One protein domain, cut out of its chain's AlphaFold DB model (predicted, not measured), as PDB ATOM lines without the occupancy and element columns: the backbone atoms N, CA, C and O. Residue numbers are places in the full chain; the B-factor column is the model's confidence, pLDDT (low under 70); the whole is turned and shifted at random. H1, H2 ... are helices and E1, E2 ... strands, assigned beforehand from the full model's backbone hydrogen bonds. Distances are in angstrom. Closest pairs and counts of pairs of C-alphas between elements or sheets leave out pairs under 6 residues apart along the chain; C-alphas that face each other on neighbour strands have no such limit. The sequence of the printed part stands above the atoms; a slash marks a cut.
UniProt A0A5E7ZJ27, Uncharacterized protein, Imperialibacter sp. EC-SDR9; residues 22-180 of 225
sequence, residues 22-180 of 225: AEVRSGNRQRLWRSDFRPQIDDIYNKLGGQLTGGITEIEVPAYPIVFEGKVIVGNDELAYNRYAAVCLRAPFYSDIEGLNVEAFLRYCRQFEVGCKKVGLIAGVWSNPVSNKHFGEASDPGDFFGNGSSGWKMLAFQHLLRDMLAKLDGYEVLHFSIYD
ATOM      1  N   ALA A  22     198.851 156.943 321.884       95.00
ATOM      2  CA  ALA A  22     198.862 158.246 321.220       95.00
ATOM      3  C   ALA A  22     199.043 159.383 322.228       95.00
ATOM      4  O   ALA A  22     198.595 159.281 323.372       95.00
ATOM      5  N   GLU A  23     199.668 160.479 321.788       93.56
ATOM      6  CA  GLU A  23     199.866 161.701 322.585       93.56
ATOM      7  C   GLU A  23     200.544 161.439 323.951       93.56
ATOM      8  O   GLU A  23     200.238 162.070 324.968       93.56
ATOM      9  N   VAL A  24     201.509 160.511 323.977       94.81
ATOM     10  CA  VAL A  24     202.237 160.127 325.194       94.81
ATOM     11  C   VAL A  24     203.167 161.255 325.618       94.81
ATOM     12  O   VAL A  24     204.040 161.686 324.868       94.81
ATOM     13  N   ARG A  25     203.024 161.744 326.848       92.56
ATOM     14  CA  ARG A  25     203.926 162.763 327.398       92.56
ATOM     15  C   ARG A  25     205.064 162.105 328.165       92.56
ATOM     16  O   ARG A  25     204.835 161.227 328.991       92.56
ATOM     17  N   SER A  26     206.285 162.585 327.943       87.94
ATOM     18  CA  SER A  26     207.426 162.204 328.777       87.94
ATOM     19  C   SER A  26     207.175 162.573 330.240       87.94
ATOM     20  O   SER A  26     206.701 163.673 330.545       87.94
ATOM     21  N   GLY A  27     207.557 161.680 331.154       80.69
ATOM     22  CA  GLY A  27     207.407 161.895 332.592       80.69
ATOM     23  C   GLY A  27     208.329 162.978 333.159       80.69
ATOM     24  O   GLY A  27     208.062 163.493 334.243       80.69
ATOM     25  N   ASN A  28     209.414 163.350 332.460       86.62
ATOM     26  CA  ASN A  28     210.341 164.371 332.953       86.62
ATOM     27  C   ASN A  28     211.151 165.070 331.845       86.62
ATOM     28  O   ASN A  28     212.319 164.755 331.603       86.62
ATOM     29  N   ARG A  29     210.581 166.129 331.258       87.88
ATOM     30  CA  ARG A  29     211.280 166.970 330.266       87.88
ATOM     31  C   ARG A  29     212.532 167.677 330.799       87.88
ATOM     32  O   ARG A  29     213.377 168.077 330.006       87.88
ATOM     33  N   GLN A  30     212.691 167.819 332.122       88.56
ATOM     34  CA  GLN A  30     213.873 168.475 332.702       88.56
ATOM     35  C   GLN A  30     215.166 167.695 332.433       88.56
ATOM     36  O   GLN A  30     216.258 168.254 332.537       88.56
ATOM     37  N   ARG A  31     215.050 166.413 332.058       91.88
ATOM     38  CA  ARG A  31     216.181 165.568 331.669       91.88
ATOM     39  C   ARG A  31     216.937 166.121 330.463       91.88
ATOM     40  O   ARG A  31     218.158 166.033 330.471       91.88
ATOM     41  N   LEU A  32     216.260 166.754 329.498       93.38
ATOM     42  CA  LEU A  32     216.913 167.384 328.339       93.38
ATOM     43  C   LEU A  32     218.013 168.349 328.778       93.38
ATOM     44  O   LEU A  32     219.156 168.254 328.337       93.38
ATOM     45  N   TRP A  33     217.682 169.230 329.718       91.75
ATOM     46  CA  TRP A  33     218.555 170.322 330.146       91.75
ATOM     47  C   TRP A  33     219.738 169.872 331.001       91.75
ATOM     48  O   TRP A  33     220.650 170.668 331.222       91.75
ATOM     49  N   ARG A  34     219.698 168.627 331.491       92.38
ATOM     50  CA  ARG A  34     220.735 167.970 332.301       92.38
ATOM     51  C   ARG A  34     221.470 166.867 331.534       92.38
ATOM     52  O   ARG A  34     222.323 166.206 332.116       92.38
ATOM     53  N   SER A  35     221.094 166.631 330.279       94.94
ATOM     54  CA  SER A  35     221.687 165.606 329.422       94.94
ATOM     55  C   SER A  35     222.829 166.167 328.583       94.94
ATOM     56  O   SER A  35     222.962 167.384 328.421       94.94
ATOM     57  N   ASP A  36     223.568 165.266 327.945       95.12
ATOM     58  CA  ASP A  36     224.628 165.604 326.992       95.12
ATOM     59  C   ASP A  36     224.106 166.309 325.726       95.12
ATOM     60  O   ASP A  36     224.886 166.859 324.950       95.12
ATOM     61  N   PHE A  37     222.783 166.369 325.520       95.75
ATOM     62  CA  PHE A  37     222.191 167.163 324.444       95.75
ATOM     63  C   PHE A  37     222.200 168.664 324.723       95.75
ATOM     64  O   PHE A  37     222.094 169.445 323.779       95.75
ATOM     65  N   ARG A  38     222.362 169.098 325.982       95.19
ATOM     66  CA  ARG A  38     222.247 170.512 326.363       95.19
ATOM     67  C   ARG A  38     223.077 171.471 325.487       95.19
ATOM     68  O   ARG A  38     222.494 172.449 325.023       95.19
ATOM     69  N   PRO A  39     224.362 171.205 325.179       95.44
ATOM     70  CA  PRO A  39     225.145 172.084 324.312       95.44
ATOM     71  C   PRO A  39     224.563 172.226 322.900       95.44
ATOM     72  O   PRO A  39     224.557 173.322 322.348       95.44
ATOM     73  N   GLN A  40     224.037 171.139 322.323       96.31
ATOM     74  CA  GLN A  40     223.402 171.177 321.000       96.31
ATOM     75  C   GLN A  40     222.086 171.954 321.041       96.31
ATOM     76  O   GLN A  40     221.776 172.706 320.122       96.31
ATOM     77  N   ILE A  41     221.316 171.786 322.118       96.44
ATOM     78  CA  ILE A  41     220.059 172.501 322.317       96.44
ATOM     79  C   ILE A  41     220.309 174.016 322.386       96.44
ATOM     80  O   ILE A  41     219.631 174.775 321.693       96.44
ATOM     81  N   ASP A  42     221.302 174.449 323.168       95.56
ATOM     82  CA  ASP A  42     221.675 175.863 323.281       95.56
ATOM     83  C   ASP A  42     222.199 176.417 321.941       95.56
ATOM     84  O   ASP A  42     221.795 177.499 321.515       95.56
ATOM     85  N   ASP A  43     223.054 175.666 321.236       96.62
ATOM     86  CA  ASP A  43     223.582 176.053 319.920       96.62
ATOM     87  C   ASP A  43     222.467 176.239 318.877       96.62
ATOM     88  O   ASP A  43     222.405 177.276 318.211       96.62
ATOM     89  N   ILE A  44     221.542 175.281 318.759       97.88
ATOM     90  CA  ILE A  44     220.426 175.386 317.811       97.88
ATOM     91  C   ILE A  44     219.478 176.522 318.199       97.88
ATOM     92  O   ILE A  44     219.059 177.280 317.322       97.88
ATOM     93  N   TYR A  45     219.171 176.691 319.486       97.50
ATOM     94  CA  TYR A  45     218.346 177.807 319.954       97.50
ATOM     95  C   TYR A  45     218.948 179.156 319.548       97.50
ATOM     96  O   TYR A  45     218.255 179.997 318.971       97.50
ATOM     97  N   ASN A  46     220.257 179.330 319.747       96.56
ATOM     98  CA  ASN A  46     220.977 180.537 319.348       96.56
ATOM     99  C   ASN A  46     220.995 180.723 317.824       96.56
ATOM    100  O   ASN A  46     220.739 181.824 317.339       96.56
ATOM    101  N   LYS A  47     221.214 179.654 317.047       97.31
ATOM    102  CA  LYS A  47     221.173 179.696 315.571       97.31
ATOM    103  C   LYS A  47     219.802 180.079 315.016       97.31
ATOM    104  O   LYS A  47     219.723 180.658 313.935       97.31
ATOM    105  N   LEU A  48     218.728 179.778 315.741       97.25
ATOM    106  CA  LEU A  48     217.374 180.223 315.405       97.25
ATOM    107  C   LEU A  48     217.100 181.683 315.822       97.25
ATOM    108  O   LEU A  48     216.055 182.233 315.471       97.25
ATOM    109  N   GLY A  49     218.033 182.338 316.516       96.06
ATOM    110  CA  GLY A  49     217.887 183.703 317.024       96.06
ATOM    111  C   GLY A  49     217.232 183.769 318.404       96.06
ATOM    112  O   GLY A  49     216.507 184.717 318.689       96.06
ATOM    113  N   GLY A  50     217.428 182.743 319.234       96.00
ATOM    114  CA  GLY A  50     216.946 182.713 320.608       96.00
ATOM    115  C   GLY A  50     217.437 183.907 321.436       96.00
ATOM    116  O   GLY A  50     218.612 184.263 321.382       96.00
ATOM    117  N   GLN A  51     216.533 184.532 322.195       93.44
ATOM    118  CA  GLN A  51     216.804 185.767 322.946       93.44
ATOM    119  C   GLN A  51     216.791 185.577 324.468       93.44
ATOM    120  O   GLN A  51     217.346 186.395 325.202       93.44
ATOM    121  N   LEU A  52     216.161 184.511 324.973       86.50
ATOM    122  CA  LEU A  52     216.033 184.303 326.414       86.50
ATOM    123  C   LEU A  52     217.231 183.547 326.974       86.50
ATOM    124  O   LEU A  52     217.435 182.367 326.695       86.50
ATOM    125  N   THR A  53     217.966 184.205 327.866       77.06
ATOM    126  CA  THR A  53     218.965 183.532 328.700       77.06
ATOM    127  C   THR A  53     218.247 182.749 329.801       77.06
ATOM    128  O   THR A  53     217.460 183.314 330.556       77.06
ATOM    129  N   GLY A  54     218.462 181.433 329.882       71.38
ATOM    130  CA  GLY A  54     217.866 180.558 330.906       71.38
ATOM    131  C   GLY A  54     216.395 180.173 330.681       71.38
ATOM    132  O   GLY A  54     216.010 179.064 331.033       71.38
ATOM    133  N   GLY A  55     215.596 181.016 330.016       77.38
ATOM    134  CA  GLY A  55     214.181 180.741 329.711       77.38
ATOM    135  C   GLY A  55     213.945 179.582 328.735       77.38
ATOM    136  O   GLY A  55     212.827 179.094 328.618       77.38
ATOM    137  N   ILE A  56     214.990 179.090 328.063       84.12
ATOM    138  CA  ILE A  56     214.931 177.928 327.163       84.12
ATOM    139  C   ILE A  56     214.294 176.694 327.829       84.12
ATOM    140  O   ILE A  56     213.580 175.942 327.170       84.12
ATOM    141  N   THR A  57     214.464 176.530 329.150       86.06
ATOM    142  CA  THR A  57     213.914 175.392 329.903       86.06
ATOM    143  C   THR A  57     212.399 175.444 330.105       86.06
ATOM    144  O   THR A  57     211.797 174.454 330.530       86.06
ATOM    145  N   GLU A  58     211.780 176.597 329.833       87.19
ATOM    146  CA  GLU A  58     210.330 176.804 329.903       87.19
ATOM    147  C   GLU A  58     209.606 176.331 328.637       87.19
ATOM    148  O   GLU A  58     208.386 176.161 328.671       87.19
ATOM    149  N   ILE A  59     210.335 176.092 327.537       91.44
ATOM    150  CA  ILE A  59     209.744 175.663 326.265       91.44
ATOM    151  C   ILE A  59     209.022 174.329 326.464       91.44
ATOM    152  O   ILE A  59     209.583 173.349 326.966       91.44
ATOM    153  N   GLU A  60     207.752 174.291 326.062       91.88
ATOM    154  CA  GLU A  60     206.980 173.056 326.076       91.88
ATOM    155  C   GLU A  60     207.550 172.082 325.046       91.88
ATOM    156  O   GLU A  60     207.710 172.424 323.875       91.88
ATOM    157  N   VAL A  61     207.821 170.856 325.488       94.94
ATOM    158  CA  VAL A  61     208.159 169.744 324.603       94.94
ATOM    159  C   VAL A  61     206.854 169.044 324.219       94.94
ATOM    160  O   VAL A  61     206.123 168.635 325.129       94.94
ATOM    161  N   PRO A  62     206.535 168.919 322.916       93.69
ATOM    162  CA  PRO A  62     205.339 168.226 322.458       93.69
ATOM    163  C   PRO A  62     205.287 166.777 322.944       93.69
ATOM    164  O   PRO A  62     206.322 166.153 323.184       93.69
ATOM    165  N   ALA A  63     204.076 166.232 323.038       95.31
ATOM    166  CA  ALA A  63     203.887 164.808 323.268       95.31
ATOM    167  C   ALA A  63     204.460 163.972 322.107       95.31
ATOM    168  O   ALA A  63     204.657 164.455 320.985       95.31
ATOM    169  N   TYR A  64     204.721 162.700 322.386       96.12
ATOM    170  CA  TYR A  64     205.005 161.691 321.379       96.12
ATOM    171  C   TYR A  64     203.705 161.383 320.637       96.12
ATOM    172  O   TYR A  64     202.756 160.928 321.278       96.12
ATOM    173  N   PRO A  65     203.630 161.637 319.316       95.00
ATOM    174  CA  PRO A  65     202.369 161.513 318.594       95.00
ATOM    175  C   PRO A  65     201.815 160.093 318.671       95.00
ATOM    176  O   PRO A  65     200.655 159.901 319.012       95.00
ATOM    177  N   ILE A  66     202.672 159.109 318.389       96.75
ATOM    178  CA  ILE A  66     202.352 157.684 318.408       96.75
ATOM    179  C   ILE A  66     203.565 156.948 318.982       96.75
ATOM    180  O   ILE A  66     204.687 157.152 318.510       96.75
ATOM    181  N   VAL A  67     203.344 156.083 319.965       97.81
ATOM    182  CA  VAL A  67     204.329 155.140 320.501       97.81
ATOM    183  C   VAL A  67     203.904 153.728 320.117       97.81
ATOM    184  O   VAL A  67     202.804 153.289 320.451       97.81
ATOM    185  N   PHE A  68     204.776 153.019 319.408       97.00
ATOM    186  CA  PHE A  68     204.542 151.655 318.938       97.00
ATOM    187  C   PHE A  68     205.837 150.847 319.038       97.00
ATOM    188  O   PHE A  68     206.848 151.240 318.461       97.00
ATOM    189  N   GLU A  69     205.818 149.734 319.780       95.56
ATOM    190  CA  GLU A  69     206.953 148.799 319.918       95.56
ATOM    191  C   GLU A  69     208.312 149.484 320.174       95.56
ATOM    192  O   GLU A  69     209.295 149.259 319.460       95.56
ATOM    193  N   GLY A  70     208.362 150.370 321.177       95.44
ATOM    194  CA  GLY A  70     209.587 151.093 321.545       95.44
ATOM    195  C   GLY A  70     209.993 152.207 320.570       95.44
ATOM    196  O   GLY A  70     211.094 152.744 320.688       95.44
ATOM    197  N   LYS A  71     209.121 152.587 319.629       96.50
ATOM    198  CA  LYS A  71     209.375 153.640 318.638       96.50
ATOM    199  C   LYS A  71     208.395 154.791 318.808       96.50
ATOM    200  O   LYS A  71     207.189 154.573 318.884       96.50
ATOM    201  N   VAL A  72     208.905 156.018 318.789       96.94
ATOM    202  CA  VAL A  72     208.110 157.232 318.598       96.94
ATOM    203  C   VAL A  72     207.972 157.478 317.102       96.94
ATOM    204  O   VAL A  72     208.950 157.760 316.407       96.94
ATOM    205  N   ILE A  73     206.748 157.377 316.595       96.19
ATOM    206  CA  ILE A  73     206.436 157.595 315.187       96.19
ATOM    207  C   ILE A  73     206.020 159.049 314.977       96.19
ATOM    208  O   ILE A  73     205.058 159.545 315.567       96.19
ATOM    209  N   VAL A  74     206.742 159.732 314.092       94.94
ATOM    210  CA  VAL A  74     206.524 161.140 313.763       94.94
ATOM    211  C   VAL A  74     206.084 161.259 312.311       94.94
ATOM    212  O   VAL A  74     206.871 161.067 311.384       94.94
ATOM    213  N   GLY A  75     204.827 161.643 312.102       93.50
ATOM    214  CA  GLY A  75     204.353 162.108 310.804       93.50
ATOM    215  C   GLY A  75     204.848 163.526 310.523       93.50
ATOM    216  O   GLY A  75     204.734 164.395 311.379       93.50
ATOM    217  N   ASN A  76     205.391 163.790 309.340       93.75
ATOM    218  CA  ASN A  76     205.893 165.107 308.946       93.75
ATOM    219  C   ASN A  76     205.130 165.572 307.704       93.75
ATOM    220  O   ASN A  76     205.385 165.081 306.597       93.75
ATOM    221  N   ASP A  77     204.193 166.495 307.920       91.44
ATOM    222  CA  ASP A  77     203.381 167.157 306.898       91.44
ATOM    223  C   ASP A  77     204.068 168.428 306.367       91.44
ATOM    224  O   ASP A  77     205.238 168.684 306.658       91.44
ATOM    225  N   GLU A  78     203.368 169.220 305.557       92.44
ATOM    226  CA  GLU A  78     203.914 170.392 304.876       92.44
ATOM    227  C   GLU A  78     204.622 171.373 305.827       92.44
ATOM    228  O   GLU A  78     205.643 171.947 305.444       92.44
ATOM    229  N   LEU A  79     204.134 171.547 307.063       92.06
ATOM    230  CA  LEU A  79     204.698 172.508 308.021       92.06
ATOM    231  C   LEU A  79     206.077 172.105 308.553       92.06
ATOM    232  O   LEU A  79     206.838 172.964 309.007       92.06
ATOM    233  N   ALA A  80     206.424 170.819 308.480       92.88
ATOM    234  CA  ALA A  80     207.715 170.316 308.935       92.88
ATOM    235  C   ALA A  80     208.881 170.708 308.007       92.88
ATOM    236  O   ALA A  80     210.039 170.589 308.407       92.88
ATOM    237  N   TYR A  81     208.609 171.193 306.788       95.56
ATOM    238  CA  TYR A  81     209.631 171.435 305.762       95.56
ATOM    239  C   TYR A  81     209.838 172.922 305.492       95.56
ATOM    240  O   TYR A  81     209.408 173.468 304.476       95.56
ATOM    241  N   ASN A  82     210.549 173.573 306.407       95.94
ATOM    242  CA  ASN A  82     210.923 174.980 306.302       95.94
ATOM    243  C   ASN A  82     212.404 175.204 306.645       95.94
ATOM    244  O   ASN A  82     213.077 174.327 307.193       95.94
ATOM    245  N   ARG A  83     212.927 176.400 306.350       97.19
ATOM    246  CA  ARG A  83     214.326 176.761 306.643       97.19
ATOM    247  C   ARG A  83     214.755 176.570 308.098       97.19
ATOM    248  O   ARG A  83     215.920 176.265 308.328       97.19
ATOM    249  N   TYR A  84     213.858 176.738 309.069       98.00
ATOM    250  CA  TYR A  84     214.194 176.611 310.490       98.00
ATOM    251  C   TYR A  84     214.297 175.141 310.898       98.00
ATOM    252  O   TYR A  84     215.237 174.768 311.594       98.00
ATOM    253  N   ALA A  85     213.422 174.281 310.368       97.69
ATOM    254  CA  ALA A  85     213.577 172.831 310.483       97.69
ATOM    255  C   ALA A  85     214.909 172.362 309.872       97.69
ATOM    256  O   ALA A  85     215.598 171.538 310.466       97.69
ATOM    257  N   ALA A  86     215.338 172.952 308.749       98.19
ATOM    258  CA  ALA A  86     216.650 172.662 308.169       98.19
ATOM    259  C   ALA A  86     217.833 173.075 309.068       98.19
ATOM    260  O   ALA A  86     218.899 172.473 308.970       98.19
ATOM    261  N   VAL A  87     217.676 174.086 309.932       98.38
ATOM    262  CA  VAL A  87     218.683 174.418 310.954       98.38
ATOM    263  C   VAL A  87     218.724 173.323 312.019       98.38
ATOM    264  O   VAL A  87     219.806 172.818 312.304       98.38
ATOM    265  N   CYS A  88     217.566 172.901 312.540       98.25
ATOM    266  CA  CYS A  88     217.480 171.830 313.539       98.25
ATOM    267  C   CYS A  88     218.025 170.491 313.024       98.25
ATOM    268  O   CYS A  88     218.774 169.828 313.729       98.25
ATOM    269  N   LEU A  89     217.711 170.120 311.780       97.56
ATOM    270  CA  LEU A  89     218.162 168.876 311.143       97.56
ATOM    271  C   LEU A  89     219.687 168.777 310.980       97.56
ATOM    272  O   LEU A  89     220.199 167.697 310.713       97.56
ATOM    273  N   ARG A  90     220.420 169.887 311.134       97.06
ATOM    274  CA  ARG A  90     221.892 169.906 311.140       97.06
ATOM    275  C   ARG A  90     222.497 169.687 312.527       97.06
ATOM    276  O   ARG A  90     223.719 169.703 312.649       97.06
ATOM    277  N   ALA A  91     221.678 169.534 313.567       97.00
ATOM    278  CA  ALA A  91     222.168 169.144 314.881       97.00
ATOM    279  C   ALA A  91     222.831 167.755 314.791       97.00
ATOM    280  O   ALA A  91     222.233 166.859 314.187       97.00
ATOM    281  N   PRO A  92     224.011 167.548 315.408       95.62
ATOM    282  CA  PRO A  92     224.679 166.244 315.431       95.62
ATOM    283  C   PRO A  92     223.775 165.095 315.889       95.62
ATOM    284  O   PRO A  92     223.867 164.000 315.362       95.62
ATOM    285  N   PHE A  93     222.825 165.352 316.789       96.19
ATOM    286  CA  PHE A  93     221.809 164.381 317.199       96.19
ATOM    287  C   PHE A  93     221.156 163.615 316.031       96.19
ATOM    288  O   PHE A  93     220.942 162.410 316.136       96.19
ATOM    289  N   TYR A  94     220.862 164.284 314.912       96.19
ATOM    290  CA  TYR A  94     220.180 163.649 313.784       96.19
ATOM    291  C   TYR A  94     221.084 162.745 312.935       96.19
ATOM    292  O   TYR A  94     220.549 161.896 312.224       96.19
ATOM    293  N   SER A  95     222.418 162.874 313.000       90.38
ATOM    294  CA  SER A  95     223.314 161.952 312.279       90.38
ATOM    295  C   SER A  95     223.296 160.541 312.859       90.38
ATOM    296  O   SER A  95     223.623 159.592 312.151       90.38
ATOM    297  N   ASP A  96     222.874 160.412 314.116       88.50
ATOM    298  CA  ASP A  96     222.908 159.162 314.872       88.50
ATOM    299  C   ASP A  96     221.540 158.452 314.896       88.50
ATOM    300  O   ASP A  96     221.386 157.407 315.532       88.50
ATOM    301  N   ILE A  97     220.524 159.006 314.220       92.19
ATOM    302  CA  ILE A  97     219.198 158.386 314.126       92.19
ATOM    303  C   ILE A  97     219.182 157.366 312.992       92.19
ATOM    304  O   ILE A  97     219.203 157.708 311.806       92.19
ATOM    305  N   GLU A  98     219.074 156.094 313.362       87.62
ATOM    306  CA  GLU A  98     218.958 154.999 312.408       87.62
ATOM    307  C   GLU A  98     217.714 155.150 311.514       87.62
ATOM    308  O   GLU A  98     216.614 155.475 311.960       87.62
ATOM    309  N   GLY A  99     217.896 154.929 310.211       86.12
ATOM    310  CA  GLY A  99     216.811 154.988 309.229       86.12
ATOM    311  C   GLY A  99     216.342 156.399 308.847       86.12
ATOM    312  O   GLY A  99     215.489 156.520 307.962       86.12
ATOM    313  N   LEU A 100     216.897 157.464 309.439       93.25
ATOM    314  CA  LEU A 100     216.624 158.839 309.027       93.25
ATOM    315  C   LEU A 100     217.576 159.282 307.907       93.25
ATOM    316  O   LEU A 100     218.785 159.392 308.087       93.25
ATOM    317  N   ASN A 101     217.024 159.624 306.742       94.19
ATOM    318  CA  ASN A 101     217.795 160.245 305.665       94.19
ATOM    319  C   ASN A 101     217.804 161.773 305.828       94.19
ATOM    320  O   ASN A 101     217.008 162.479 305.203       94.19
ATOM    321  N   VAL A 102     218.706 162.281 306.671       96.19
ATOM    322  CA  VAL A 102     218.835 163.720 306.968       96.19
ATOM    323  C   VAL A 102     219.001 164.549 305.691       96.19
ATOM    324  O   VAL A 102     218.342 165.575 305.522       96.19
ATOM    325  N   GLU A 103     219.797 164.073 304.733       96.38
ATOM    326  CA  GLU A 103     220.009 164.766 303.460       96.38
ATOM    327  C   GLU A 103     218.728 164.896 302.628       96.38
ATOM    328  O   GLU A 103     218.502 165.926 301.984       96.38
ATOM    329  N   ALA A 104     217.859 163.880 302.639       96.00
ATOM    330  CA  ALA A 104     216.548 163.973 302.004       96.00
ATOM    331  C   ALA A 104     215.681 165.040 302.679       96.00
ATOM    332  O   ALA A 104     215.165 165.916 301.988       96.00
ATOM    333  N   PHE A 105     215.610 165.048 304.012       96.94
ATOM    334  CA  PHE A 105     214.842 166.043 304.764       96.94
ATOM    335  C   PHE A 105     215.365 167.472 304.551       96.94
ATOM    336  O   PHE A 105     214.576 168.398 304.345       96.94
ATOM    337  N   LEU A 106     216.687 167.664 304.507       97.88
ATOM    338  CA  LEU A 106     217.304 168.952 304.184       97.88
ATOM    339  C   LEU A 106     216.965 169.413 302.761       97.88
ATOM    340  O   LEU A 106     216.743 170.607 302.542       97.88
ATOM    341  N   ARG A 107     216.916 168.494 301.783       97.75
ATOM    342  CA  ARG A 107     216.432 168.807 300.428       97.75
ATOM    343  C   ARG A 107     214.951 169.164 300.435       97.75
ATOM    344  O   ARG A 107     214.594 170.159 299.809       97.75
ATOM    345  N   TYR A 108     214.119 168.426 301.166       97.56
ATOM    346  CA  TYR A 108     212.682 168.688 301.272       97.56
ATOM    347  C   TYR A 108     212.398 170.072 301.857       97.56
ATOM    348  O   TYR A 108     211.608 170.816 301.282       97.56
ATOM    349  N   CYS A 109     213.120 170.478 302.907       97.56
ATOM    350  CA  CYS A 109     213.009 171.827 303.467       97.56
ATOM    351  C   CYS A 109     213.310 172.925 302.438       97.56
ATOM    352  O   CYS A 109     212.718 173.993 302.511       97.56
ATOM    353  N   ARG A 110     214.209 172.685 301.473       96.56
ATOM    354  CA  ARG A 110     214.508 173.650 300.399       96.56
ATOM    355  C   ARG A 110     213.478 173.606 299.272       96.56
ATOM    356  O   ARG A 110     213.058 174.649 298.790       96.56
ATOM    357  N   GLN A 111     213.096 172.409 298.833       96.56
ATOM    358  CA  GLN A 111     212.221 172.213 297.674       96.56
ATOM    359  C   GLN A 111     210.760 172.563 297.970       96.56
ATOM    360  O   GLN A 111     210.066 173.085 297.100       96.56
ATOM    361  N   PHE A 112     210.298 172.297 299.192       95.44
ATOM    362  CA  PHE A 112     208.885 172.379 299.551       95.44
ATOM    363  C   PHE A 112     208.547 173.536 300.503       95.44
ATOM    364  O   PHE A 112     207.391 173.659 300.906       95.44
ATOM    365  N   GLU A 113     209.488 174.454 300.780       94.44
ATOM    366  CA  GLU A 113     209.232 175.636 301.626       94.44
ATOM    367  C   GLU A 113     208.073 176.493 301.093       94.44
ATOM    368  O   GLU A 113     207.305 177.060 301.865       94.44
ATOM    369  N   VAL A 114     207.883 176.549 299.769       92.19
ATOM    370  CA  VAL A 114     206.741 177.249 299.156       92.19
ATOM    371  C   VAL A 114     205.408 176.599 299.546       92.19
ATOM    372  O   VAL A 114     204.430 177.306 299.797       92.19
ATOM    373  N   GLY A 115     205.358 175.266 299.613       87.94
ATOM    374  CA  GLY A 115     204.194 174.519 300.092       87.94
ATOM    375  C   GLY A 115     203.953 174.761 301.581       87.94
ATOM    376  O   GLY A 115     202.844 175.137 301.960       87.94
ATOM    377  N   CYS A 116     205.014 174.671 302.391       88.81
ATOM    378  CA  CYS A 116     204.987 175.014 303.814       88.81
ATOM    379  C   CYS A 116     204.464 176.437 304.048       88.81
ATOM    380  O   CYS A 116     203.616 176.660 304.909       88.81
ATOM    381  N   LYS A 117     204.913 177.412 303.244       90.19
ATOM    382  CA  LYS A 117     204.449 178.801 303.317       90.19
ATOM    383  C   LYS A 117     202.941 178.866 303.159       90.19
ATOM    384  O   LYS A 117     202.293 179.397 304.046       90.19
ATOM    385  N   LYS A 118     202.360 178.260 302.123       88.31
ATOM    386  CA  LYS A 118     200.904 178.309 301.883       88.31
ATOM    387  C   LYS A 118     200.068 177.889 303.097       88.31
ATOM    388  O   LYS A 118     199.056 178.525 303.365       88.31
ATOM    389  N   VAL A 119     200.491 176.856 303.827       85.69
ATOM    390  CA  VAL A 119     199.771 176.365 305.016       85.69
ATOM    391  C   VAL A 119     200.179 177.075 306.314       85.69
ATOM    392  O   VAL A 119     199.403 177.124 307.263       85.69
ATOM    393  N   GLY A 120     201.383 177.648 306.368       83.50
ATOM    394  CA  GLY A 120     201.975 178.218 307.578       83.50
ATOM    395  C   GLY A 120     201.850 179.732 307.736       83.50
ATOM    396  O   GLY A 120     202.425 180.261 308.683       83.50
ATOM    397  N   LEU A 121     201.119 180.421 306.849       88.44
ATOM    398  CA  LEU A 121     200.788 181.853 306.987       88.44
ATOM    399  C   LEU A 121     199.672 182.137 308.003       88.44
ATOM    400  O   LEU A 121     199.377 183.294 308.288       88.44
ATOM    401  N   ILE A 122     199.033 181.098 308.538       84.75
ATOM    402  CA  ILE A 122     197.936 181.238 309.498       84.75
ATOM    403  C   ILE A 122     198.459 181.898 310.786       84.75
ATOM    404  O   ILE A 122     199.512 181.522 311.315       84.75
ATOM    405  N   ALA A 123     197.708 182.874 311.307       70.31
ATOM    406  CA  ALA A 123     198.001 183.512 312.591       70.31
ATOM    407  C   ALA A 123     198.100 182.456 313.711       70.31
ATOM    408  O   ALA A 123     197.321 181.505 313.750       70.31
ATOM    409  N   GLY A 124     199.085 182.585 314.600       82.88
ATOM    410  CA  GLY A 124     199.415 181.567 315.605       82.88
ATOM    411  C   GLY A 124     200.492 180.572 315.154       82.88
ATOM    412  O   GLY A 124     201.318 180.165 315.973       82.88
ATOM    413  N   VAL A 125     200.524 180.221 313.860       88.69
ATOM    414  CA  VAL A 125     201.562 179.356 313.264       88.69
ATOM    415  C   VAL A 125     202.764 180.185 312.832       88.69
ATOM    416  O   VAL A 125     203.896 179.815 313.124       88.69
ATOM    417  N   TRP A 126     202.524 181.312 312.159       94.81
ATOM    418  CA  TRP A 126     203.590 182.232 311.756       94.81
ATOM    419  C   TRP A 126     204.214 182.967 312.952       94.81
ATOM    420  O   TRP A 126     205.429 183.107 313.067       94.81
ATOM    421  N   SER A 127     203.376 183.419 313.880       95.81
ATOM    422  CA  SER A 127     203.812 184.057 315.117       95.81
ATOM    423  C   SER A 127     202.765 183.875 316.205       95.81
ATOM    424  O   SER A 127     201.574 183.705 315.931       95.81
ATOM    425  N   ASN A 128     203.224 183.892 317.450       95.06
ATOM    426  CA  ASN A 128     202.399 183.912 318.652       95.06
ATOM    427  C   ASN A 128     203.205 184.491 319.834       95.06
ATOM    428  O   ASN A 128     204.440 184.478 319.778       95.06
ATOM    429  N   PRO A 129     202.550 184.943 320.922       95.31
ATOM    430  CA  PRO A 129     203.231 185.609 322.037       95.31
ATOM    431  C   PRO A 129     204.376 184.798 322.653       95.31
ATOM    432  O   PRO A 129     205.426 185.350 322.973       95.31
ATOM    433  N   VAL A 130     204.207 183.477 322.779       94.31
ATOM    434  CA  VAL A 130     205.242 182.596 323.340       94.31
ATOM    435  C   VAL A 130     206.444 182.536 322.401       94.31
ATOM    436  O   VAL A 130     207.574 182.761 322.823       94.31
ATOM    437  N   SER A 131     206.217 182.297 321.111       96.00
ATOM    438  CA  SER A 131     207.293 182.259 320.121       96.00
ATOM    439  C   SER A 131     208.032 183.595 319.994       96.00
ATOM    440  O   SER A 131     209.259 183.591 319.917       96.00
ATOM    441  N   ASN A 132     207.322 184.726 320.077       96.00
ATOM    442  CA  ASN A 132     207.927 186.057 320.041       96.00
ATOM    443  C   ASN A 132     208.790 186.323 321.277       96.00
ATOM    444  O   ASN A 132     209.898 186.833 321.147       96.00
ATOM    445  N   LYS A 133     208.338 185.903 322.467       95.44
ATOM    446  CA  LYS A 133     209.138 185.985 323.700       95.44
ATOM    447  C   LYS A 133     210.488 185.275 323.541       95.44
ATOM    448  O   LYS A 133     211.486 185.731 324.083       95.44
ATOM    449  N   HIS A 134     210.520 184.154 322.815       96.31
ATOM    450  CA  HIS A 134     211.729 183.348 322.652       96.31
ATOM    451  C   HIS A 134     212.629 183.773 321.495       96.31
ATOM    452  O   HIS A 134     213.844 183.658 321.636       96.31
ATOM    453  N   PHE A 135     212.067 184.203 320.366       96.69
ATOM    454  CA  PHE A 135     212.811 184.422 319.121       96.69
ATOM    455  C   PHE A 135     212.691 185.851 318.579       96.69
ATOM    456  O   PHE A 135     213.146 186.114 317.468       96.69
ATOM    457  N   GLY A 136     212.076 186.765 319.332       95.88
ATOM    458  CA  GLY A 136     211.760 188.127 318.909       95.88
ATOM    459  C   GLY A 136     210.478 188.224 318.079       95.88
ATOM    460  O   GLY A 136     209.945 187.222 317.600       95.88
ATOM    461  N   GLU A 137     209.995 189.453 317.889       96.50
ATOM    462  CA  GLU A 137     208.821 189.742 317.056       96.50
ATOM    463  C   GLU A 137     209.014 189.233 315.624       96.50
ATOM    464  O   GLU A 137     210.069 189.431 315.013       96.50
ATOM    465  N   ALA A 138     208.005 188.536 315.104       96.50
ATOM    466  CA  ALA A 138     208.036 188.028 313.741       96.50
ATOM    467  C   ALA A 138     207.937 189.170 312.721       96.50
ATOM    468  O   ALA A 138     207.285 190.182 312.970       96.50
ATOM    469  N   SER A 139     208.523 188.960 311.544       95.88
ATOM    470  CA  SER A 139     208.218 189.780 310.365       95.88
ATOM    471  C   SER A 139     206.776 189.532 309.895       95.88
ATOM    472  O   SER A 139     206.117 188.589 310.353       95.88
ATOM    473  N   ASP A 140     206.298 190.328 308.935       93.62
ATOM    474  CA  ASP A 140     204.974 190.138 308.334       93.62
ATOM    475  C   ASP A 140     204.784 188.700 307.803       93.62
ATOM    476  O   ASP A 140     205.745 188.080 307.329       93.62
ATOM    477  N   PRO A 141     203.564 188.127 307.855       92.62
ATOM    478  CA  PRO A 141     203.299 186.782 307.360       92.62
ATOM    479  C   PRO A 141     203.834 186.532 305.949       92.62
ATOM    480  O   PRO A 141     203.374 187.095 304.956       92.62
ATOM    481  N   GLY A 142     204.789 185.610 305.855       90.38
ATOM    482  CA  GLY A 142     205.416 185.217 304.601       90.38
ATOM    483  C   GLY A 142     206.637 186.036 304.209       90.38
ATOM    484  O   GLY A 142     207.285 185.683 303.218       90.38
ATOM    485  N   ASP A 143     206.965 187.070 304.972       92.12
ATOM    486  CA  ASP A 143     208.223 187.777 304.858       92.12
ATOM    487  C   ASP A 143     209.310 187.039 305.644       92.12
ATOM    488  O   ASP A 143     209.271 186.918 306.865       92.12
ATOM    489  N   PHE A 144     210.297 186.512 304.927       91.44
ATOM    490  CA  PHE A 144     211.453 185.888 305.560       91.44
ATOM    491  C   PHE A 144     212.658 186.828 305.680       91.44
ATOM    492  O   PHE A 144     213.715 186.383 306.133       91.44
ATOM    493  N   PHE A 145     212.535 188.086 305.258       89.25
ATOM    494  CA  PHE A 145     213.521 189.121 305.526       89.25
ATOM    495  C   PHE A 145     213.381 189.597 306.983       89.25
ATOM    496  O   PHE A 145     212.298 189.582 307.570       89.25
ATOM    497  N   GLY A 146     214.501 189.962 307.613       89.56
ATOM    498  CA  GLY A 146     214.533 190.287 309.042       89.56
ATOM    499  C   GLY A 146     214.449 189.042 309.932       89.56
ATOM    500  O   GLY A 146     215.233 188.107 309.764       89.56
ATOM    501  N   ASN A 147     213.531 189.038 310.905       94.25
ATOM    502  CA  ASN A 147     213.424 187.950 311.883       94.25
ATOM    503  C   ASN A 147     212.638 186.733 311.360       94.25
ATOM    504  O   ASN A 147     212.814 185.614 311.854       94.25
ATOM    505  N   GLY A 148     211.792 186.942 310.348       95.62
ATOM    506  CA  GLY A 148     210.937 185.914 309.769       95.62
ATOM    507  C   GLY A 148     209.889 185.393 310.756       95.62
ATOM    508  O   GLY A 148     209.420 186.120 311.626       95.62
ATOM    509  N   SER A 149     209.511 184.123 310.613       96.94
ATOM    510  CA  SER A 149     208.490 183.458 311.431       96.94
ATOM    511  C   SER A 149     209.052 182.969 312.771       96.94
ATOM    512  O   SER A 149     209.739 181.945 312.828       96.94
ATOM    513  N   SER A 150     208.735 183.667 313.862       97.25
ATOM    514  CA  SER A 150     209.034 183.212 315.228       97.25
ATOM    515  C   SER A 150     208.307 181.902 315.559       97.25
ATOM    516  O   SER A 150     208.875 181.017 316.203       97.25
ATOM    517  N   GLY A 151     207.080 181.728 315.059       96.69
ATOM    518  CA  GLY A 151     206.272 180.535 315.285       96.69
ATOM    519  C   GLY A 151     206.858 179.292 314.616       96.69
ATOM    520  O   GLY A 151     206.922 178.233 315.239       96.69
ATOM    521  N   TRP A 152     207.392 179.416 313.396       96.69
ATOM    522  CA  TRP A 152     208.057 178.292 312.727       96.69
ATOM    523  C   TRP A 152     209.387 177.925 313.393       96.69
ATOM    524  O   TRP A 152     209.711 176.740 313.465       96.69
ATOM    525  N   LYS A 153     210.140 178.910 313.910       97.69
ATOM    526  CA  LYS A 153     211.342 178.654 314.726       97.69
ATOM    527  C   LYS A 153     210.991 177.848 315.973       97.69
ATOM    528  O   LYS A 153     211.633 176.837 316.239       97.69
ATOM    529  N   MET A 154     209.938 178.258 316.685       97.19
ATOM    530  CA  MET A 154     209.440 177.537 317.858       97.19
ATOM    531  C   MET A 154     209.027 176.109 317.504       97.19
ATOM    532  O   MET A 154     209.501 175.176 318.142       97.19
ATOM    533  N   LEU A 155     208.227 175.921 316.454       95.88
ATOM    534  CA  LEU A 155     207.783 174.596 316.016       95.88
ATOM    535  C   LEU A 155     208.965 173.673 315.679       95.88
ATOM    536  O   LEU A 155     209.035 172.542 316.158       95.88
ATOM    537  N   ALA A 156     209.919 174.164 314.882       97.44
ATOM    538  CA  ALA A 156     211.110 173.408 314.504       97.44
ATOM    539  C   ALA A 156     211.960 173.028 315.724       97.44
ATOM    540  O   ALA A 156     212.463 171.907 315.813       97.44
ATOM    541  N   PHE A 157     212.108 173.951 316.673       97.88
ATOM    542  CA  PHE A 157     212.867 173.714 317.893       97.88
ATOM    543  C   PHE A 157     212.174 172.704 318.813       97.88
ATOM    544  O   PHE A 157     212.805 171.781 319.315       97.88
ATOM    545  N   GLN A 158     210.858 172.816 318.979       97.06
ATOM    546  CA  GLN A 158     210.057 171.880 319.763       97.06
ATOM    547  C   GLN A 158     210.111 170.450 319.215       97.06
ATOM    548  O   GLN A 158     210.187 169.503 319.998       97.06
ATOM    549  N   HIS A 159     210.114 170.277 317.889       97.00
ATOM    550  CA  HIS A 159     210.304 168.962 317.272       97.00
ATOM    551  C   HIS A 159     211.676 168.361 317.604       97.00
ATOM    552  O   HIS A 159     211.732 167.203 318.009       97.00
ATOM    553  N   LEU A 160     212.751 169.156 317.541       97.81
ATOM    554  CA  LEU A 160     214.086 168.714 317.961       97.81
ATOM    555  C   LEU A 160     214.103 168.267 319.430       97.81
ATOM    556  O   LEU A 160     214.616 167.193 319.743       97.81
ATOM    557  N   LEU A 161     213.513 169.063 320.329       97.44
ATOM    558  CA  LEU A 161     213.442 168.721 321.752       97.44
ATOM    559  C   LEU A 161     212.667 167.422 321.996       97.44
ATOM    560  O   LEU A 161     213.084 166.619 322.828       97.44
ATOM    561  N   ARG A 162     211.554 167.205 321.282       97.31
ATOM    562  CA  ARG A 162     210.769 165.966 321.378       97.31
ATOM    563  C   ARG A 162     211.611 164.764 320.973       97.31
ATOM    564  O   ARG A 162     211.612 163.773 321.693       97.31
ATOM    565  N   ASP A 163     212.322 164.851 319.854       97.31
ATOM    566  CA  ASP A 163     213.096 163.723 319.332       97.31
ATOM    567  C   ASP A 163     214.270 163.385 320.268       97.31
ATOM    568  O   ASP A 163     214.494 162.220 320.603       97.31
ATOM    569  N   MET A 164     214.964 164.404 320.787       97.56
ATOM    570  CA  MET A 164     216.004 164.227 321.808       97.56
ATOM    571  C   MET A 164     215.442 163.621 323.101       97.56
ATOM    572  O   MET A 164     216.066 162.742 323.696       97.56
ATOM    573  N   LEU A 165     214.260 164.058 323.544       97.12
ATOM    574  CA  LEU A 165     213.633 163.535 324.758       97.12
ATOM    575  C   LEU A 165     213.176 162.086 324.573       97.12
ATOM    576  O   LEU A 165     213.407 161.273 325.465       97.12
ATOM    577  N   ALA A 166     212.634 161.743 323.402       96.56
ATOM    578  CA  ALA A 166     212.291 160.372 323.045       96.56
ATOM    579  C   ALA A 166     213.517 159.456 323.156       96.56
ATOM    580  O   ALA A 166     213.438 158.397 323.778       96.56
ATOM    581  N   LYS A 167     214.679 159.910 322.665       95.94
ATOM    582  CA  LYS A 167     215.938 159.169 322.808       95.94
ATOM    583  C   LYS A 167     216.353 158.992 324.273       95.94
ATOM    584  O   LYS A 167     216.769 157.901 324.652       95.94
ATOM    585  N   LEU A 168     216.224 160.029 325.108       96.00
ATOM    586  CA  LEU A 168     216.507 159.935 326.551       96.00
ATOM    587  C   LEU A 168     215.545 158.994 327.284       96.00
ATOM    588  O   LEU A 168     215.920 158.391 328.293       96.00
ATOM    589  N   ASP A 169     214.309 158.886 326.810       95.75
ATOM    590  CA  ASP A 169     213.297 157.966 327.329       95.75
ATOM    591  C   ASP A 169     213.466 156.533 326.787       95.75
ATOM    592  O   ASP A 169     212.734 155.638 327.197       95.75
ATOM    593  N   GLY A 170     214.473 156.291 325.940       95.06
ATOM    594  CA  GLY A 170     214.817 154.964 325.427       95.06
ATOM    595  C   GLY A 170     214.082 154.571 324.148       95.06
ATOM    596  O   GLY A 170     214.179 153.419 323.736       95.06
ATOM    597  N   TYR A 171     213.378 155.505 323.510       96.38
ATOM    598  CA  TYR A 171     212.690 155.257 322.252       96.38
ATOM    599  C   TYR A 171     213.595 155.488 321.037       96.38
ATOM    600  O   TYR A 171     214.443 156.388 321.013       96.38
ATOM    601  N   GLU A 172     213.359 154.713 319.983       95.81
ATOM    602  CA  GLU A 172     213.793 155.057 318.627       95.81
ATOM    603  C   GLU A 172     212.829 156.080 318.020       95.81
ATOM    604  O   GLU A 172     211.626 156.027 318.273       95.81
ATOM    605  N   VAL A 173     213.321 157.006 317.195       96.31
ATOM    606  CA  VAL A 173     212.470 158.012 316.541       96.31
ATOM    607  C   VAL A 173     212.352 157.697 315.057       96.31
ATOM    608  O   VAL A 173     213.347 157.679 314.335       96.31
ATOM    609  N   LEU A 174     211.125 157.484 314.584       95.94
ATOM    610  CA  LEU A 174     210.843 157.108 313.204       95.94
ATOM    611  C   LEU A 174     210.054 158.208 312.485       95.94
ATOM    612  O   LEU A 174     208.848 158.367 312.678       95.94
ATOM    613  N   HIS A 175     210.735 158.950 311.609       95.38
ATOM    614  CA  HIS A 175     210.114 160.013 310.816       95.38
ATOM    615  C   HIS A 175     209.521 159.487 309.506       95.38
ATOM    616  O   HIS A 175     210.225 158.902 308.681       95.38
ATOM    617  N   PHE A 176     208.247 159.787 309.273       94.38
ATOM    618  CA  PHE A 176     207.556 159.584 308.002       94.38
ATOM    619  C   PHE A 176     207.337 160.928 307.322       94.38
ATOM    620  O   PHE A 176     206.709 161.814 307.903       94.38
ATOM    621  N   SER A 177     207.844 161.088 306.102       94.25
ATOM    622  CA  SER A 177     207.639 162.292 305.304       94.25
ATOM    623  C   SER A 177     206.494 162.106 304.321       94.25
ATOM    624  O   SER A 177     206.430 161.085 303.642       94.25
ATOM    625  N   ILE A 178     205.647 163.128 304.144       94.69
ATOM    626  CA  ILE A 178     204.734 163.177 302.989       94.69
ATOM    627  C   ILE A 178     205.475 163.220 301.645       94.69
ATOM    628  O   ILE A 178     204.861 162.939 300.624       94.69
ATOM    629  N   TYR A 179     206.768 163.547 301.628       95.19
ATOM    630  CA  TYR A 179     207.594 163.645 300.424       95.19
ATOM    631  C   TYR A 179     208.499 162.430 300.194       95.19
ATOM    632  O   TYR A 179     209.190 162.381 299.174       95.19
ATOM    633  N   ASP A 180     208.475 161.438 301.094       93.75
ATOM    634  CA  ASP A 180     209.132 160.154 300.848       93.75
ATOM    635  C   ASP A 180     208.565 159.542 299.561       93.75
ATOM    636  O   ASP A 180     207.352 159.530 299.347       93.75
TER     637      ASP A 180
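What this domain is: This is residues 22 to 180 of the 225 residues of an uncharacterized protein of Imperialibacter sp. EC-SDR9 (UniProt A0A5E7ZJ27). A small, strongly twisted sheet of four strands has the later part of one long helix, H9, over one face, and H9 runs through the middle of the domain. Shorter helices surround H9: H2 and H4 run alongside it, H1 packs on its later part, H8 makes a corner with its first residues, and H6 packs on H4. The printed part has 159 residues, with nine named helices and four named strands in the order E1 H1 H2 H3 E2 E3 H4 H5 H6 H7 H8 H9 E4; the class is mixed, and the mixed sheet runs E1 E2 E3 E4. The whole is compact, with a radius of gyration of the C-alphas of 14.9 A, and spans 42 by 37 by 27 A.

How they stand to each other: In the sheet, E1, residues 22 to 24, is antiparallel to E2, residues 64 to 68, with N 64 and O 24 within hydrogen-bond range at 2.8 A. E2 forms an antiparallel hairpin with E3, residues 71 to 76, N 73 and O 66 being 2.8 A apart. E3 is parallel to E4, residues 172 to 177, with N 74 and O 174 at 2.9 A. H9, residues 150 to 168, is on the sheet at a height of 11.6 A, making two layers, a helix on one face of a sheet; it runs along E3 at 12 degrees on the local plane. H9 is the hub. Its residues 152 to 160 touch H4, residues 83 to 88, at a shallow tilt of 26 degrees, the same way; the closest C-alphas, of Ala 85 and Ala 156, are 4.8 A apart. H2, residues 38 to 47, only just touches residues 157 to 161 of H9, with 3 pairs of C-alphas within 8 A, the closest those of Tyr 45 and Phe 157 at 7.1 A. H1, residues 30 to 34, touches residues 161 to 168 of H9, closest at the C-alphas of Leu 32 and Leu 165, 6.2 A. H8, residues 129 to 135, touches residues 150 to 154 of H9, about perpendicular at 78 degrees, closest at the C-alphas of Ser 131 and Gly 151, 5.2 A. H6, residues 102 to 111, touches H4, closest at the C-alphas of Ala 86 and Leu 106, 5.5 A, and only grazes the sheet with residues 104 to 108. H3, residues 55 to 58, H5, residues 92 to 96, and H7, residues 113 to 120, touch no helix. E3, H4 to H9 and E4 form a strand-helix-strand unit, parallel neighbour strands with helices between. Every O i to N i+4 pair is within hydrogen-bond range in H2, H4, H6, H7, H8 and H9; H1 and H5 have 0 of 1, but 2 of 2 O i to N i+3 pairs each, and H3 is too short for an O i to N i+4 pair.

Where its parts are: E1 begins at C-alpha 22, (198.862, 158.246, 321.220). H9 is 26.9 A long from C-alpha 150 to C-alpha 168; E3 is 15.4 A, H2 and H6 14.2 A each. E4, 16.4 A, ends at C-alpha 177, (207.639, 162.292, 305.304).

The domain as a whole: The farthest C-alphas, of Glu 69 and Gly 146, are 43.6 A apart. The printed part has no cut. H8 to H9 is a long link, residues 136 to 149. Mean pLDDT of the printed part is 93.7, and no printed residue is under 70.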